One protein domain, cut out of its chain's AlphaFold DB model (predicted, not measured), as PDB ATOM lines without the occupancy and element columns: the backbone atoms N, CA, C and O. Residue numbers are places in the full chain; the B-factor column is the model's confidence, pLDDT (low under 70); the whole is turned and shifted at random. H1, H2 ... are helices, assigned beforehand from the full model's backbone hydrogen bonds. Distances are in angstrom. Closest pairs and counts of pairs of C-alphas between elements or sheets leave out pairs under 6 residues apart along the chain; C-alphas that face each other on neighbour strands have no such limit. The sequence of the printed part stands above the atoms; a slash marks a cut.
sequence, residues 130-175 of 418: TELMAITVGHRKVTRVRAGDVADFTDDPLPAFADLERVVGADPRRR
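This is residues 130 to 175 of the 418 residues of the protein "TIGR03767 family metallophosphoesterase" of Actinobacteria bacterium (UniProt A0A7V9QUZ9). With little regular structure, this is a flat, only just so, piece made mostly of loop: H1, the longest helix, lies toward one end, short H2 at the other, and short H3 between them. The link from H1 runs along one long side to H2, and residues 162 to 175 fold back along that side toward the H1 end. The printed part has 46 residues, 17 of them in H1, H2 and H3, in that order; it is all helix with no named strand. It is only just compact, close to loose, with a radius of gyration of the C-alphas of 10.9 A and spans of 29 by 20 by 11 A.

H1, residues 130 to 137, is 10.9 A long from C-alpha 130 at (289.965, 260.210, 353.660). H2 is residues 147 to 151. H3, residues 158 to 161, ends with C-alpha 161 at (297.755, 261.573, 342.691).

H1 and H3 are close but not clearly touching; their closest C-alphas, Leu 132 and Leu 158, are 7.6 A apart. H2 and H3 only just touch, with 3 pairs of C-alphas within 8 A, the closest Asp 149 and Ala 160 at 4.9 A. H1 and H2 are apart. Residues 140 to 141 pair antiparallel with 166 to 167. In H1 and H2 every O i to N i+4 pair is within hydrogen-bond range; H3 is too short for one.

The farthest C-alphas, Gly 148 and Arg 173, are 29.9 A apart. The printed part has no cut, both links are short, and no printed residue is under 70 in pLDDT.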
ATOM      1  N   THR A 130     288.923 260.702 352.737       95.31
ATOM      2  CA  THR A 130     289.965 260.210 353.660       95.31
ATOM      3  C   THR A 130     291.325 260.109 352.965       95.31
ATOM      4  O   THR A 130     292.350 260.479 353.536       95.31
ATOM      5  N   GLU A 131     291.337 259.634 351.722       95.56
ATOM      6  CA  GLU A 131     292.526 259.475 350.889       95.56
ATOM      7  C   GLU A 131     293.116 260.835 350.509       95.56
ATOM      8  O   GLU A 131     294.316 261.046 350.680       95.56
ATOM      9  N   LEU A 132     292.282 261.783 350.065       94.94
ATOM     10  CA  LEU A 132     292.735 263.138 349.740       94.94
ATOM     11  C   LEU A 132     293.277 263.863 350.974       94.94
ATOM     12  O   LEU A 132     294.327 264.490 350.892       94.94
ATOM     13  N   MET A 133     292.634 263.718 352.134       96.00
ATOM     14  CA  MET A 133     293.155 264.267 353.387       96.00
ATOM     15  C   MET A 133     294.525 263.675 353.742       96.00
ATOM     16  O   MET A 133     295.409 264.405 354.185       96.00
ATOM     17  N   ALA A 134     294.731 262.368 353.544       95.50
ATOM     18  CA  ALA A 134     296.033 261.741 353.771       95.50
ATOM     19  C   ALA A 134     297.110 262.278 352.811       95.50
ATOM     20  O   ALA A 134     298.271 262.406 353.204       95.50
ATOM     21  N   ILE A 135     296.725 262.620 351.577       94.62
ATOM     22  CA  ILE A 135     297.606 263.255 350.593       94.62
ATOM     23  C   ILE A 135     297.961 264.681 351.027       94.62
ATOM     24  O   ILE A 135     299.146 265.006 351.072       94.62
ATOM     25  N   THR A 136     296.985 265.521 351.396       94.12
ATOM     26  CA  THR A 136     297.251 266.938 351.710       94.12
ATOM     27  C   THR A 136     298.159 267.111 352.927       94.12
ATOM     28  O   THR A 136     299.055 267.951 352.901       94.12
ATOM     29  N   VAL A 137     298.016 266.290 353.971       95.62
ATOM     30  CA  VAL A 137     298.899 266.342 355.159       95.62
ATOM     31  C   VAL A 137     300.198 265.546 354.985       95.62
ATOM     32  O   VAL A 137     301.101 265.640 355.818       95.62
ATOM     33  N   GLY A 138     300.292 264.736 353.930       94.81
ATOM     34  CA  GLY A 138     301.356 263.761 353.713       94.81
ATOM     35  C   GLY A 138     302.702 264.366 353.308       94.81
ATOM     36  O   GLY A 138     302.846 265.564 353.109       94.81
ATOM     37  N   HIS A 139     303.712 263.506 353.167       94.56
ATOM     38  CA  HIS A 139     305.097 263.876 352.828       94.56
ATOM     39  C   HIS A 139     305.442 263.613 351.354       94.56
ATOM     40  O   HIS A 139     306.613 263.503 350.992       94.56
ATOM     41  N   ARG A 140     304.431 263.404 350.503       92.69
ATOM     42  CA  ARG A 140     304.629 263.101 349.087       92.69
ATOM     43  C   ARG A 140     303.735 263.980 348.226       92.69
ATOM     44  O   ARG A 140     302.586 264.221 348.580       92.69
ATOM     45  N   LYS A 141     304.264 264.427 347.090       91.25
ATOM     46  CA  LYS A 141     303.612 265.341 346.150       91.25
ATOM     47  C   LYS A 141     303.746 264.812 344.724       91.25
ATOM     48  O   LYS A 141     304.769 264.228 344.365       91.25
ATOM     49  N   VAL A 142     302.717 265.031 343.912       89.56
ATOM     50  CA  VAL A 142     302.741 264.736 342.474       89.56
ATOM     51  C   VAL A 142     303.505 265.836 341.743       89.56
ATOM     52  O   VAL A 142     303.289 267.000 342.039       89.56
ATOM     53  N   THR A 143     304.384 265.503 340.799       85.81
ATOM     54  CA  THR A 143     305.142 266.477 339.976       85.81
ATOM     55  C   THR A 143     304.664 266.545 338.527       85.81
ATOM     56  O   THR A 143     305.157 267.347 337.731       85.81
ATOM     57  N   ARG A 144     303.692 265.705 338.164       82.88
ATOM     58  CA  ARG A 144     303.095 265.662 336.835       82.88
ATOM     59  C   ARG A 144     301.650 265.206 336.920       82.88
ATOM     60  O   ARG A 144     301.389 264.122 337.419       82.88
ATOM     61  N   VAL A 145     300.740 265.985 336.348       76.12
ATOM     62  CA  VAL A 145     299.341 265.575 336.181       76.12
ATOM     63  C   VAL A 145     299.095 265.305 334.701       76.12
ATOM     64  O   VAL A 145     299.523 266.083 333.843       76.12
ATOM     65  N   ARG A 146     298.476 264.169 334.364       82.19
ATOM     66  CA  ARG A 146     298.170 263.827 332.968       82.19
ATOM     67  C   ARG A 146     296.870 264.521 332.580       82.19
ATOM     68  O   ARG A 146     295.969 264.648 333.397       82.19
ATOM     69  N   ALA A 147     296.739 264.925 331.316       81.12
ATOM     70  CA  ALA A 147     295.544 265.634 330.847       81.12
ATOM     71  C   ALA A 147     294.234 264.862 331.115       81.12
ATOM     72  O   ALA A 147     293.225 265.474 331.444       81.12
ATOM     73  N   GLY A 148     294.264 263.525 331.015       81.50
ATOM     74  CA  GLY A 148     293.119 262.674 331.355       81.50
ATOM     75  C   GLY A 148     292.741 262.735 332.837       81.50
ATOM     76  O   GLY A 148     291.561 262.843 333.146       81.50
ATOM     77  N   ASP A 149     293.731 262.760 333.731       84.12
ATOM     78  CA  ASP A 149     293.502 262.844 335.179       84.12
ATOM     79  C   ASP A 149     292.924 264.216 335.572       84.12
ATOM     80  O   ASP A 149     292.093 264.312 336.466       84.12
ATOM     81  N   VAL A 150     293.324 265.290 334.873       80.62
ATOM     82  CA  VAL A 150     292.733 266.631 335.062       80.62
ATOM     83  C   VAL A 150     291.276 266.663 334.597       80.62
ATOM     84  O   VAL A 150     290.439 267.288 335.245       80.62
ATOM     85  N   ALA A 151     290.967 266.009 333.473       83.38
ATOM     86  CA  ALA A 151     289.628 266.026 332.891       83.38
ATOM     87  C   ALA A 151     288.584 265.344 333.791       83.38
ATOM     88  O   ALA A 151     287.457 265.827 333.868       83.38
ATOM     89  N   ASP A 152     288.969 264.269 334.483       86.19
ATOM     90  CA  ASP A 152     288.091 263.513 335.388       86.19
ATOM     91  C   ASP A 152     288.246 263.922 336.863       86.19
ATOM     92  O   ASP A 152     287.605 263.357 337.744       86.19
ATOM     93  N   PHE A 153     289.069 264.940 337.155       88.94
ATOM     94  CA  PHE A 153     289.465 265.289 338.524       88.94
ATOM     95  C   PHE A 153     288.280 265.515 339.465       88.94
ATOM     96  O   PHE A 153     288.382 265.255 340.654       88.94
ATOM     97  N   THR A 154     287.154 266.009 338.947       90.94
ATOM     98  CA  THR A 154     285.971 266.304 339.767       90.94
ATOM     99  C   THR A 154     285.215 265.047 340.209       90.94
ATOM    100  O   THR A 154     284.588 265.056 341.269       90.94
ATOM    101  N   ASP A 155     285.253 263.980 339.412       90.44
ATOM    102  CA  ASP A 155     284.513 262.743 339.671       90.44
ATOM    103  C   ASP A 155     285.416 261.630 340.218       90.44
ATOM    104  O   ASP A 155     285.003 260.923 341.141       90.44
ATOM    105  N   ASP A 156     286.657 261.533 339.735       92.12
ATOM    106  CA  ASP A 156     287.697 260.644 340.254       92.12
ATOM    107  C   ASP A 156     289.050 261.384 340.373       92.12
ATOM    108  O   ASP A 156     289.858 261.387 339.442       92.12
ATOM    109  N   PRO A 157     289.334 262.042 341.518       93.06
ATOM    110  CA  PRO A 157     290.570 262.807 341.699       93.06
ATOM    111  C   PRO A 157     291.804 261.938 341.970       93.06
ATOM    112  O   PRO A 157     292.929 262.402 341.786       93.06
ATOM    113  N   LEU A 158     291.643 260.698 342.449       93.06
ATOM    114  CA  LEU A 158     292.768 259.883 342.926       93.06
ATOM    115  C   LEU A 158     293.799 259.521 341.844       93.06
ATOM    116  O   LEU A 158     294.992 259.548 342.162       93.06
ATOM    117  N   PRO A 159     293.419 259.241 340.582       92.44
ATOM    118  CA  PRO A 159     294.370 259.055 339.489       92.44
ATOM    119  C   PRO A 159     295.371 260.206 339.330       92.44
ATOM    120  O   PRO A 159     296.550 259.944 339.085       92.44
ATOM    121  N   ALA A 160     294.959 261.460 339.569       90.50
ATOM    122  CA  ALA A 160     295.847 262.628 339.506       90.50
ATOM    123  C   ALA A 160     296.959 262.602 340.571       90.50
ATOM    124  O   ALA A 160     297.959 263.307 340.445       90.50
ATOM    125  N   PHE A 161     296.804 261.770 341.602       90.88
ATOM    126  CA  PHE A 161     297.755 261.573 342.691       90.88
ATOM    127  C   PHE A 161     298.358 260.159 342.701       90.88
ATOM    128  O   PHE A 161     298.885 259.723 343.722       90.88
ATOM    129  N   ALA A 162     298.313 259.413 341.594       86.94
ATOM    130  CA  ALA A 162     298.943 258.091 341.535       86.94
ATOM    131  C   ALA A 162     300.484 258.173 341.638       86.94
ATOM    132  O   ALA A 162     301.118 257.349 342.300       86.94
ATOM    133  N   ASP A 163     301.075 259.213 341.041       86.69
ATOM    134  CA  ASP A 163     302.524 259.384 340.879       86.69
ATOM    135  C   ASP A 163     303.106 260.375 341.922       86.69
ATOM    136  O   ASP A 163     303.760 261.362 341.580       86.69
ATOM    137  N   LEU A 164     302.857 260.155 343.222       81.56
ATOM    138  CA  LEU A 164     303.358 261.007 344.324       81.56
ATOM    139  C   LEU A 164     304.878 260.857 344.551       81.56
ATOM    140  O   LEU A 164     305.329 260.488 345.626       81.56
ATOM    141  N   GLU A 165     305.722 261.024 343.548       87.12
ATOM    142  CA  GLU A 165     307.130 260.602 343.621       87.12
ATOM    143  C   GLU A 165     308.038 261.561 344.400       87.12
ATOM    144  O   GLU A 165     309.074 261.142 344.919       87.12
ATOM    145  N   ARG A 166     307.643 262.828 344.545       90.38
ATOM    146  CA  ARG A 166     308.460 263.841 345.213       90.38
ATOM    147  C   ARG A 166     308.219 263.849 346.715       90.38
ATOM    148  O   ARG A 166     307.084 264.015 347.153       90.38
ATOM    149  N   VAL A 167     309.294 263.738 347.492       92.19
ATOM    150  CA  VAL A 167     309.255 263.911 348.950       92.19
ATOM    151  C   VAL A 167     309.175 265.398 349.288       92.19
ATOM    152  O   VAL A 167     309.914 266.203 348.726       92.19
ATOM    153  N   VAL A 168     308.270 265.736 350.199       93.00
ATOM    154  CA  VAL A 168     308.056 267.076 350.758       93.00
ATOM    155  C   VAL A 168     307.853 266.966 352.270       93.00
ATOM    156  O   VAL A 168     307.546 265.885 352.784       93.00
ATOM    157  N   GLY A 169     307.987 268.066 352.999       93.56
ATOM    158  CA  GLY A 169     307.608 268.165 354.397       93.56
ATOM    159  C   GLY A 169     306.130 267.824 354.582       93.56
ATOM    160  O   GLY A 169     305.256 268.375 353.907       93.56
ATOM    161  N   ALA A 170     305.840 266.892 355.492       94.81
ATOM    162  CA  ALA A 170     304.484 266.701 355.994       94.81
ATOM    163  C   ALA A 170     304.123 267.863 356.923       94.81
ATOM    164  O   ALA A 170     304.919 268.223 357.790       94.81
ATOM    165  N   ASP A 171     302.910 268.391 356.783       95.44
ATOM    166  CA  ASP A 171     302.388 269.422 357.675       95.44
ATOM    167  C   ASP A 171     300.936 269.095 358.056       95.44
ATOM    168  O   ASP A 171     300.048 269.131 357.197       95.44
ATOM    169  N   PRO A 172     300.659 268.779 359.335       95.69
ATOM    170  CA  PRO A 172     299.299 268.514 359.796       95.69
ATOM    171  C   PRO A 172     298.374 269.737 359.692       95.69
ATOM    172  O   PRO A 172     297.156 269.566 359.737       95.69
ATOM    173  N   ARG A 173     298.911 270.956 359.532       96.38
ATOM    174  CA  ARG A 173     298.123 272.175 359.294       96.38
ATOM    175  C   ARG A 173     297.545 272.240 357.873       96.38
ATOM    176  O   ARG A 173     296.605 272.991 357.655       96.38
ATOM    177  N   ARG A 174     297.998 271.399 356.931       96.31
ATOM    178  CA  ARG A 174     297.377 271.234 355.594       96.31
ATOM    179  C   ARG A 174     296.107 270.369 355.611       96.31
ATOM    180  O   ARG A 174     295.629 269.897 354.575       96.31
ATOM    181  N   ARG A 175     295.576 270.079 356.802       96.56
ATOM    182  CA  ARG A 175     294.344 269.307 356.969       96.56
ATOM    183  C   ARG A 175     293.169 270.093 356.363       96.56
ATOM    184  O   ARG A 175     292.987 271.248 356.749       96.56
TER     185      ARG A 175